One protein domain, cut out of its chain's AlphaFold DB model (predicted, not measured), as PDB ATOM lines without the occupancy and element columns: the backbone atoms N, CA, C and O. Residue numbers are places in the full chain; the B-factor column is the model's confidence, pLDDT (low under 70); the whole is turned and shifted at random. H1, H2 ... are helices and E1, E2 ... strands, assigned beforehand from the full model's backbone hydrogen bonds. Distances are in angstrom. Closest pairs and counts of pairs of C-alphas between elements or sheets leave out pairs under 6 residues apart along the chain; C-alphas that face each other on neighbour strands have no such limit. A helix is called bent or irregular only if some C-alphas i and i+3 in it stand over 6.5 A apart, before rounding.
ATOM      1  N   ILE A   2    -106.879  -5.447  88.289       81.94
ATOM      2  CA  ILE A   2    -106.313  -4.732  87.126       81.94
ATOM      3  C   ILE A   2    -107.400  -4.162  86.213       81.94
ATOM      4  O   ILE A   2    -107.387  -2.970  85.954       81.94
ATOM      5  N   LYS A   3    -108.418  -4.955  85.858       81.81
ATOM      6  CA  LYS A   3    -109.580  -4.470  85.101       81.81
ATOM      7  C   LYS A   3    -110.250  -3.228  85.711       81.81
ATOM      8  O   LYS A   3    -110.543  -2.288  84.990       81.81
ATOM      9  N   LYS A   4    -110.439  -3.178  87.041       79.81
ATOM     10  CA  LYS A   4    -111.022  -2.014  87.749       79.81
ATOM     11  C   LYS A   4    -110.079  -0.797  87.744       79.81
ATOM     12  O   LYS A   4    -110.555   0.331  87.673       79.81
ATOM     13  N   LEU A   5    -108.761  -1.025  87.805       78.81
ATOM     14  CA  LEU A   5    -107.737   0.024  87.688       78.81
ATOM     15  C   LEU A   5    -107.663   0.590  86.268       78.81
ATOM     16  O   LEU A   5    -107.601   1.803  86.093       78.81
ATOM     17  N   ALA A   6    -107.696  -0.285  85.265       79.00
ATOM     18  CA  ALA A   6    -107.621   0.058  83.851       79.00
ATOM     19  C   ALA A   6    -108.905   0.720  83.339       79.00
ATOM     20  O   ALA A   6    -108.846   1.474  82.376       79.00
ATOM     21  N   TYR A   7    -110.041   0.473  83.996       76.38
ATOM     22  CA  TYR A   7    -111.331   1.013  83.591       76.38
ATOM     23  C   TYR A   7    -111.345   2.545  83.647       76.38
ATOM     24  O   TYR A   7    -111.216   3.158  84.715       76.38
ATOM     25  N   GLU A   8    -111.476   3.164  82.482       62.19
ATOM     26  CA  GLU A   8    -111.875   4.555  82.321       62.19
ATOM     27  C   GLU A   8    -113.394   4.548  82.167       62.19
ATOM     28  O   GLU A   8    -113.944   3.767  81.395       62.19
ATOM     29  N   ASN A   9    -114.096   5.341  82.974       53.12
ATOM     30  CA  ASN A   9    -115.517   5.542  82.737       53.12
ATOM     31  C   ASN A   9    -115.630   6.330  81.427       53.12
ATOM     32  O   ASN A   9    -115.411   7.540  81.430       53.12
ATOM     33  N   ASP A  10    -115.964   5.649  80.330       43.25
ATOM     34  CA  ASP A  10    -116.466   6.283  79.111       43.25
ATOM     35  C   ASP A  10    -117.855   6.855  79.415       43.25
ATOM     36  O   ASP A  10    -118.902   6.285  79.099       43.25
ATOM     37  N   SER A  11    -117.891   7.995  80.091       42.53
ATOM     38  CA  SER A  11    -119.110   8.771  80.237       42.53
ATOM     39  C   SER A  11    -119.374   9.476  78.912       42.53
ATOM     40  O   SER A  11    -118.860  10.563  78.634       42.53
ATOM     41  N   LYS A  12    -120.235   8.865  78.090       36.44
ATOM     42  CA  LYS A  12    -121.003   9.596  77.075       36.44
ATOM     43  C   LYS A  12    -121.601  10.839  77.753       36.44
ATOM     44  O   LYS A  12    -122.469  10.699  78.607       36.44
ATOM     45  N   GLY A  13    -121.109  12.034  77.411       42.62
ATOM     46  CA  GLY A  13    -121.631  13.306  77.932       42.62
ATOM     47  C   GLY A  13    -120.655  14.202  78.706       42.62
ATOM     48  O   GLY A  13    -121.094  15.205  79.254       42.62
ATOM     49  N   GLY A  14    -119.352  13.899  78.758       39.56
ATOM     50  CA  GLY A  14    -118.341  14.874  79.214       39.56
ATOM     51  C   GLY A  14    -118.202  15.051  80.734       39.56
ATOM     52  O   GLY A  14    -117.450  15.915  81.178       39.56
ATOM     53  N   ILE A  15    -118.864  14.223  81.546       38.47
ATOM     54  CA  ILE A  15    -118.656  14.195  83.002       38.47
ATOM     55  C   ILE A  15    -117.558  13.179  83.311       38.47
ATOM     56  O   ILE A  15    -117.826  11.982  83.335       38.47
ATOM     57  N   ILE A  16    -116.324  13.623  83.552       44.88
ATOM     58  CA  ILE A  16    -115.234  12.742  84.000       44.88
ATOM     59  C   ILE A  16    -115.631  12.160  85.360       44.88
ATOM     60  O   ILE A  16    -115.634  12.856  86.373       44.88
ATOM     61  N   SER A  17    -115.972  10.874  85.403       43.00
ATOM     62  CA  SER A  17    -116.125  10.185  86.679       43.00
ATOM     63  C   SER A  17    -114.737  10.041  87.300       43.00
ATOM     64  O   SER A  17    -113.880   9.315  86.790       43.00
ATOM     65  N   LEU A  18    -114.512  10.757  88.404       45.97
ATOM     66  CA  LEU A  18    -113.390  10.530  89.308       45.97
ATOM     67  C   LEU A  18    -113.483   9.090  89.815       45.97
ATOM     68  O   LEU A  18    -114.211   8.786  90.757       45.97
ATOM     69  N   ASN A  19    -112.769   8.182  89.157       56.50
ATOM     70  CA  ASN A  19    -112.601   6.838  89.670       56.50
ATOM     71  C   ASN A  19    -111.774   6.956  90.960       56.50
ATOM     72  O   ASN A  19    -110.723   7.597  90.954       56.50
ATOM     73  N   ALA A  20    -112.231   6.353  92.062       58.75
ATOM     74  CA  ALA A  20    -111.546   6.403  93.360       58.75
ATOM     75  C   ALA A  20    -110.078   5.929  93.282       58.75
ATOM     76  O   ALA A  20    -109.259   6.266  94.133       58.75
ATOM     77  N   TYR A  21    -109.732   5.185  92.227       62.88
ATOM     78  CA  TYR A  21    -108.386   4.695  91.939       62.88
ATOM     79  C   TYR A  21    -107.456   5.700  91.247       62.88
ATOM     80  O   TYR A  21    -106.276   5.404  91.079       62.88
ATOM     81  N   ASN A  22    -107.949   6.875  90.847       61.09
ATOM     82  CA  ASN A  22    -107.127   7.900  90.196       61.09
ATOM     83  C   ASN A  22    -106.084   8.518  91.145       61.09
ATOM     84  O   ASN A  22    -105.106   9.085  90.674       61.09
ATOM     85  N   PHE A  23    -106.275   8.376  92.461       66.88
ATOM     86  CA  PHE A  23    -105.377   8.893  93.501       66.88
ATOM     87  C   PHE A  23    -104.355   7.864  94.002       66.88
ATOM     88  O   PHE A  23    -103.662   8.119  94.982       66.88
ATOM     89  N   LEU A  24    -104.285   6.680  93.382       79.88
ATOM     90  CA  LEU A  24    -103.287   5.680  93.746       79.88
ATOM     91  C   LEU A  24    -101.939   6.020  93.113       79.88
ATOM     92  O   LEU A  24    -101.848   6.232  91.903       79.88
ATOM     93  N   ASP A  25    -100.897   5.979  93.937       85.81
ATOM     94  CA  ASP A  25     -99.521   5.993  93.466       85.81
ATOM     95  C   ASP A  25     -99.155   4.644  92.840       85.81
ATOM     96  O   ASP A  25     -99.349   3.570  93.419       85.81
ATOM     97  N   PHE A  26     -98.555   4.709  91.660       89.62
ATOM     98  CA  PHE A  26     -97.954   3.585  90.966       89.62
ATOM     99  C   PHE A  26     -96.442   3.728  91.000       89.62
ATOM    100  O   PHE A  26     -95.908   4.811  90.796       89.62
ATOM    101  N   TYR A  27     -95.735   2.624  91.213       91.62
ATOM    102  CA  TYR A  27     -94.279   2.625  91.210       91.62
ATOM    103  C   TYR A  27     -93.777   1.714  90.107       91.62
ATOM    104  O   TYR A  27     -94.026   0.507  90.127       91.62
ATOM    105  N   VAL A  28     -93.042   2.288  89.158       90.81
ATOM    106  CA  VAL A  28     -92.561   1.566  87.983       90.81
ATOM    107  C   VAL A  28     -91.046   1.559  87.939       90.81
ATOM    108  O   VAL A  28     -90.403   2.599  88.058       90.81
ATOM    109  N   LEU A  29     -90.477   0.367  87.771       92.19
ATOM    110  CA  LEU A  29     -89.040   0.180  87.626       92.19
ATOM    111  C   LEU A  29     -88.615   0.507  86.191       92.19
ATOM    112  O   LEU A  29     -89.309   0.169  85.230       92.19
ATOM    113  N   THR A  30     -87.460   1.134  86.036       92.06
ATOM    114  CA  THR A  30     -86.849   1.409  84.736       92.06
ATOM    115  C   THR A  30     -85.633   0.525  84.474       92.06
ATOM    116  O   THR A  30     -85.045  -0.053  85.387       92.06
ATOM    117  N   ASP A  31     -85.218   0.457  83.210       92.50
ATOM    118  CA  ASP A  31     -84.033  -0.283  82.750       92.50
ATOM    119  C   ASP A  31     -82.694   0.202  83.346       92.50
ATOM    120  O   ASP A  31     -81.703  -0.520  83.296       92.50
ATOM    121  N   ASN A  32     -82.652   1.394  83.949       90.81
ATOM    122  CA  ASN A  32     -81.499   1.914  84.694       90.81
ATOM    123  C   ASN A  32     -81.620   1.754  86.226       90.81
ATOM    124  O   ASN A  32     -80.916   2.450  86.961       90.81
ATOM    125  N   ASN A  33     -82.493   0.861  86.709       91.25
ATOM    126  CA  ASN A  33     -82.750   0.600  88.133       91.25
ATOM    127  C   ASN A  33     -83.240   1.826  88.927       91.25
ATOM    128  O   ASN A  33     -83.015   1.928  90.136       91.25
ATOM    129  N   GLU A  34     -83.916   2.762  88.263       92.62
ATOM    130  CA  GLU A  34     -84.644   3.836  88.933       92.62
ATOM    131  C   GLU A  34     -86.105   3.445  89.095       92.62
ATOM    132  O   GLU A  34     -86.681   2.708  88.297       92.62
ATOM    133  N   ILE A  35     -86.712   3.944  90.158       93.06
ATOM    134  CA  ILE A  35     -88.131   3.778  90.407       93.06
ATOM    135  C   ILE A  35     -88.783   5.115  90.145       93.06
ATOM    136  O   ILE A  35     -88.362   6.152  90.661       93.06
ATOM    137  N   HIS A  36     -89.814   5.067  89.326       90.88
ATOM    138  CA  HIS A  36     -90.623   6.207  88.985       90.88
ATOM    139  C   HIS A  36     -91.971   6.095  89.700       90.88
ATOM    140  O   HIS A  36     -92.704   5.128  89.480       90.88
ATOM    141  N   GLN A  37     -92.266   7.060  90.573       90.94
ATOM    142  CA  GLN A  37     -93.597   7.229  91.150       90.94
ATOM    143  C   GLN A  37     -94.476   7.950  90.130       90.94
ATOM    144  O   GLN A  37     -94.091   9.003  89.627       90.94
ATOM    145  N   SER A  38     -95.630   7.371  89.831       88.38
ATOM    146  CA  SER A  38     -96.512   7.782  88.750       88.38
ATOM    147  C   SER A  38     -97.980   7.655  89.156       88.38
ATOM    148  O   SER A  38     -98.317   7.006  90.142       88.38
ATOM    149  N   SER A  39     -98.865   8.239  88.364       86.31
ATOM    150  CA  SER A  39    -100.316   8.115  88.458       86.31
ATOM    151  C   SER A  39    -100.874   7.253  87.327       86.31
ATOM    152  O   SER A  39    -100.223   7.004  86.309       86.31
ATOM    153  N   LYS A  40    -102.138   6.840  87.452       86.44
ATOM    154  CA  LYS A  40    -102.839   6.133  86.371       86.44
ATOM    155  C   LYS A  40    -102.788   6.909  85.046       86.44
ATOM    156  O   LYS A  40    -102.487   6.312  84.015       86.44
ATOM    157  N   SER A  41    -103.069   8.213  85.072       84.38
ATOM    158  CA  SER A  41    -103.132   9.054  83.869       84.38
ATOM    159  C   SER A  41    -101.784   9.148  83.157       84.38
ATOM    160  O   SER A  41    -101.714   9.101  81.930       84.38
ATOM    161  N   GLU A  42    -100.696   9.229  83.917       85.88
ATOM    162  CA  GLU A  42     -99.343   9.235  83.359       85.88
ATOM    163  C   GLU A  42     -98.984   7.884  82.744       85.88
ATOM    164  O   GLU A  42     -98.446   7.840  81.637       85.88
ATOM    165  N   LEU A  43     -99.323   6.775  83.408       89.25
ATOM    166  CA  LEU A  43     -99.127   5.444  82.837       89.25
ATOM    167  C   LEU A  43     -99.942   5.250  81.558       89.25
ATOM    168  O   LEU A  43     -99.436   4.655  80.606       89.25
ATOM    169  N   TRP A  44    -101.167   5.770  81.507       89.19
ATOM    170  CA  TRP A  44    -102.002   5.740  80.307       89.19
ATOM    171  C   TRP A  44    -101.376   6.546  79.164       89.19
ATOM    172  O   TRP A  44    -101.257   6.056  78.038       89.19
ATOM    173  N   TYR A  45    -100.866   7.744  79.462       87.81
ATOM    174  CA  TYR A  45    -100.124   8.549  78.494       87.81
ATOM    175  C   TYR A  45     -98.873   7.815  77.981       87.81
ATOM    176  O   TYR A  45     -98.667   7.712  76.771       87.81
ATOM    177  N   ILE A  46     -98.062   7.248  78.883       89.81
ATOM    178  CA  ILE A  46     -96.856   6.480  78.535       89.81
ATOM    179  C   ILE A  46     -97.212   5.291  77.641       89.81
ATOM    180  O   ILE A  46     -96.522   5.046  76.645       89.81
ATOM    181  N   HIS A  47     -98.280   4.569  77.980       92.00
ATOM    182  CA  HIS A  47     -98.788   3.465  77.179       92.00
ATOM    183  C   HIS A  47     -99.091   3.922  75.751       92.00
ATOM    184  O   HIS A  47     -98.485   3.420  74.804       92.00
ATOM    185  N   ASN A  48     -99.958   4.922  75.598       90.81
ATOM    186  CA  ASN A  48    -100.430   5.366  74.290       90.81
ATOM    187  C   ASN A  48     -99.296   5.886  73.404       90.81
ATOM    188  O   ASN A  48     -99.248   5.563  72.216       90.81
ATOM    189  N   GLN A  49     -98.362   6.638  73.987       90.25
ATOM    190  CA  GLN A  49     -97.258   7.245  73.244       90.25
ATOM    191  C   GLN A  49     -96.164   6.248  72.853       90.25
ATOM    192  O   GLN A  49     -95.574   6.377  71.781       90.25
ATOM    193  N   TYR A  50     -95.850   5.276  73.714       91.81
ATOM    194  CA  TYR A  50     -94.605   4.516  73.568       91.81
ATOM    195  C   TYR A  50     -94.747   2.997  73.587       91.81
ATOM    196  O   TYR A  50     -93.798   2.317  73.185       91.81
ATOM    197  N   TYR A  51     -95.871   2.463  74.063       92.94
ATOM    198  CA  TYR A  51     -96.041   1.028  74.311       92.94
ATOM    199  C   TYR A  51     -97.324   0.435  73.716       92.94
ATOM    200  O   TYR A  51     -97.492  -0.775  73.779       92.94
ATOM    201  N   SER A  52     -98.169   1.226  73.053       92.88
ATOM    202  CA  SER A  52     -99.415   0.778  72.404       92.88
ATOM    203  C   SER A  52     -99.215  -0.269  71.299       92.88
ATOM    204  O   SER A  52    -100.127  -1.018  70.972       92.88
ATOM    205  N   LYS A  53     -98.006  -0.356  70.727       93.25
ATOM    206  CA  LYS A  53     -97.626  -1.427  69.787       93.25
ATOM    207  C   LYS A  53     -97.187  -2.721  70.481       93.25
ATOM    208  O   LYS A  53     -97.240  -3.780  69.871       93.25
ATOM    209  N   GLU A  54     -96.696  -2.624  71.716       94.69
ATOM    210  CA  GLU A  54     -96.191  -3.754  72.513       94.69
ATOM    211  C   GLU A  54     -97.311  -4.356  73.379       94.69
ATOM    212  O   GLU A  54     -97.350  -5.563  73.608       94.69
ATOM    213  N   PHE A  55     -98.255  -3.522  73.820       94.38
ATOM    214  CA  PHE A  55     -99.414  -3.909  74.610       94.38
ATOM    215  C   PHE A  55    -100.683  -3.450  73.904       94.38
ATOM    216  O   PHE A  55    -100.898  -2.264  73.694       94.38
ATOM    217  N   VAL A  56    -101.541  -4.413  73.566       91.25
ATOM    218  CA  VAL A  56    -102.798  -4.166  72.837       91.25
ATOM    219  C   VAL A  56    -103.766  -3.280  73.629       91.25
ATOM    220  O   VAL A  56    -104.579  -2.570  73.045       91.25
ATOM    221  N   SER A  57    -103.697  -3.316  74.960       92.19
ATOM    222  CA  SER A  57    -104.564  -2.536  75.837       92.19
ATOM    223  C   SER A  57    -103.795  -1.986  77.033       92.19
ATOM    224  O   SER A  57    -102.815  -2.578  77.500       92.19
ATOM    225  N   PHE A  58    -104.309  -0.888  77.592       90.44
ATOM    226  CA  PHE A  58    -103.793  -0.330  78.839       90.44
ATOM    227  C   PHE A  58    -103.900  -1.327  80.005       90.44
ATOM    228  O   PHE A  58    -103.032  -1.363  80.872       90.44
ATOM    229  N   GLU A  59    -104.917  -2.195  79.999       91.56
ATOM    230  CA  GLU A  59    -105.055  -3.280  80.975       91.56
ATOM    231  C   GLU A  59    -103.857  -4.242  80.927       91.56
ATOM    232  O   GLU A  59    -103.262  -4.537  81.964       91.56
ATOM    233  N   ASN A  60    -103.455  -4.666  79.724       92.94
ATOM    234  CA  ASN A  60    -102.303  -5.551  79.532       92.94
ATOM    235  C   ASN A  60    -100.996  -4.875  79.963       92.94
ATOM    236  O   ASN A  60    -100.126  -5.520  80.548       92.94
ATOM    237  N   PHE A  61    -100.868  -3.575  79.699       93.19
ATOM    238  CA  PHE A  61     -99.724  -2.778  80.130       93.19
ATOM    239  C   PHE A  61     -99.647  -2.647  81.658       93.19
ATOM    240  O   PHE A  61     -98.588  -2.877  82.246       93.19
ATOM    241  N   LEU A  62    -100.768  -2.343  82.320       91.12
ATOM    242  CA  LEU A  62    -100.836  -2.281  83.781       91.12
ATOM    243  C   LEU A  62    -100.537  -3.634  84.424       91.12
ATOM    244  O   LEU A  62     -99.789  -3.686  85.396       91.12
ATOM    245  N   ASP A  63    -101.076  -4.728  83.886       91.31
ATOM    246  CA  ASP A  63    -100.760  -6.074  84.370       91.31
ATOM    247  C   ASP A  63     -99.257  -6.374  84.260       91.31
ATOM    248  O   ASP A  63     -98.646  -6.899  85.194       91.31
ATOM    249  N   ALA A  64     -98.630  -5.973  83.151       92.44
ATOM    250  CA  ALA A  64     -97.204  -6.177  82.945       92.44
ATOM    251  C   ALA A  64     -96.346  -5.427  83.976       92.44
ATOM    252  O   ALA A  64     -95.432  -6.011  84.564       92.44
ATOM    253  N   ILE A  65     -96.672  -4.160  84.239       89.00
ATOM    254  CA  ILE A  65     -95.981  -3.330  85.234       89.00
ATOM    255  C   ILE A  65     -96.190  -3.871  86.650       89.00
ATOM    256  O   ILE A  65     -95.235  -4.008  87.416       89.00
ATOM    257  N   LEU A  66     -97.437  -4.176  87.008       85.69
ATOM    258  CA  LEU A  66     -97.818  -4.485  88.386       85.69
ATOM    259  C   LEU A  66     -97.467  -5.911  88.797       85.69
ATOM    260  O   LEU A  66     -97.043  -6.134  89.932       85.69
ATOM    261  N   ASN A  67     -97.640  -6.866  87.884       85.56
ATOM    262  CA  ASN A  67     -97.600  -8.289  88.209       85.56
ATOM    263  C   ASN A  67     -96.455  -9.036  87.513       85.56
ATOM    264  O   ASN A  67     -95.984 -10.034  88.053       85.56
ATOM    265  N   LYS A  68     -95.971  -8.567  86.354       87.44
ATOM    266  CA  LYS A  68     -94.958  -9.283  85.545       87.44
ATOM    267  C   LYS A  68     -93.565  -8.653  85.587       87.44
ATOM    268  O   LYS A  68     -92.706  -9.012  84.791       87.44
ATOM    269  N   SER A  69     -93.325  -7.737  86.529       84.81
ATOM    270  CA  SER A  69     -92.031  -7.062  86.723       84.81
ATOM    271  C   SER A  69     -91.488  -6.382  85.458       84.81
ATOM    272  O   SER A  69     -90.277  -6.310  85.258       84.81
ATOM    273  N   PHE A  70     -92.376  -5.883  84.596       91.00
ATOM    274  CA  PHE A  70     -91.978  -5.164  83.394       91.00
ATOM    275  C   PHE A  70     -91.256  -3.858  83.741       91.00
ATOM    276  O   PHE A  70     -91.700  -3.100  84.606       91.00
ATOM    277  N   THR A  71     -90.160  -3.581  83.034       92.38
ATOM    278  CA  THR A  71     -89.358  -2.368  83.219       92.38
ATOM    279  C   THR A  71     -89.542  -1.392  82.067       92.38
ATOM    280  O   THR A  71     -89.424  -1.769  80.898       92.38
ATOM    281  N   LEU A  72     -89.742  -0.113  82.380       91.06
ATOM    282  CA  LEU A  72     -89.831   0.938  81.369       91.06
ATOM    283  C   LEU A  72     -88.446   1.364  80.880       91.06
ATOM    284  O   LEU A  72     -87.512   1.550  81.657       91.06
ATOM    285  N   LYS A  73     -88.321   1.618  79.576       91.00
ATOM    286  CA  LYS A  73     -87.099   2.199  79.010       91.00
ATOM    287  C   LYS A  73     -86.978   3.660  79.429       91.00
ATOM    288  O   LYS A  73     -87.766   4.487  78.958       91.00
ATOM    289  N   LYS A  74     -85.965   4.026  80.225       86.88
ATOM    290  CA  LYS A  74     -85.793   5.398  80.747       86.88
ATOM    291  C   LYS A  74     -85.763   6.447  79.637       86.88
ATOM    292  O   LYS A  74     -86.315   7.536  79.788       86.88
ATOM    293  N   LYS A  75     -85.185   6.115  78.476       87.75
ATOM    294  CA  LYS A  75     -85.140   7.009  77.305       87.75
ATOM    295  C   LYS A  75     -86.522   7.458  76.810       87.75
ATOM    296  O   LYS A  75     -86.628   8.557  76.281       87.75
ATOM    297  N   ARG A  76     -87.564   6.636  77.002       85.62
ATOM    298  CA  ARG A  76     -88.959   6.950  76.641       85.62
ATOM    299  C   ARG A  76     -89.627   7.879  77.667       85.62
ATOM    300  O   ARG A  76     -90.613   8.520  77.342       85.62
ATOM    301  N   LEU A  77     -89.060   8.003  78.871       80.00
ATOM    302  CA  LEU A  77     -89.571   8.856  79.951       80.00
ATOM    303  C   LEU A  77     -88.933  10.253  79.981       80.00
ATOM    304  O   LEU A  77     -89.486  11.156  80.590       80.00
TER     305      LEU A  77
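What this domain is: This is residues 2 to 77 of the 162 residues of an uncharacterized protein of Flavobacterium collinsii (UniProt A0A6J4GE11). Two helices, H3 and H4, stand about perpendicular and make the core, with a small two-strand hairpin, E1 and E2, along one side of them and the short H1 on H4. The link from H1 to H2 loops far out at one end, where residues 10 to 15 stick out; the turn of the hairpin reaches toward the other end. The printed part has 76 residues, with five named helices and two named strands in the order H1, H2, E1, E2, H3, H4, H5, and its class is mostly helix. The sheet, in the order E1 - E2, is antiparallel. The whole is compact, with a radius of gyration of the C-alphas of 12.8 A, yet elongated in outline, spanning 42 by 25 by 20 A.

Where its parts are: E1 is residues 26 to 29, 10.1 A from first to last C-alpha, and E2 is residues 35 to 38, 9.4 A. H3, the longest helix, is residues 40 to 51 and measures 14.8 A, from C-alpha 40 at (-102.839, 6.133, 86.371). H4 is residues 58 to 67, 13.8 A. The short helices are H1, residues 2 to 6, from C-alpha 2 at (-106.313, -4.732, 87.126); H2, residues 20 to 23; and H5, residues 74 to 77, ending with C-alpha 77 at (-89.571, 8.856, 79.951). H2 is irregular, but only just: C-alphas 20 and 23 are 6.7 A apart.

How they stand to each other: E1 and E2 form an antiparallel hairpin, their directions at 151 degrees; N 28 and O 36 are 2.9 A apart and N 38 and O 26 are 2.7 A apart, within hydrogen-bond range. The closest C-alphas of E1 and H4, those of Val 28 and Ile 65, are 6.6 A apart. H3 and H4 touch, about perpendicular at 75 degrees, closest at the C-alphas of Trp 44 and Phe 58, 6.5 A. H1 touches H4, closest at the C-alphas of Ala 6 and Glu 59, 5.1 A. H2 and H3 only just touch, with 3 pairs of C-alphas within 8 A, H3 with residues 40 to 41 alone; the closest are those of Asn 22 and Lys 40, 6.0 A. H5 is close to H3 but not clearly touching it, closest at the C-alphas of Tyr 50 and Arg 76, 6.9 A; H4 and H5 are apart. Each O i to N i+4 pair is within hydrogen-bond range in H1, H3 and H4; H2 and H5 are too short for such a pair.

The domain as a whole: The two C-alphas farthest apart, those of Gly 13 and Asn 32, lie 42.3 A from each other. The printed part has no cut. The link H1 to H2, 13 residues, is long. The mean pLDDT of the printed part is 80.6, and residues 8 to 23 are under 70.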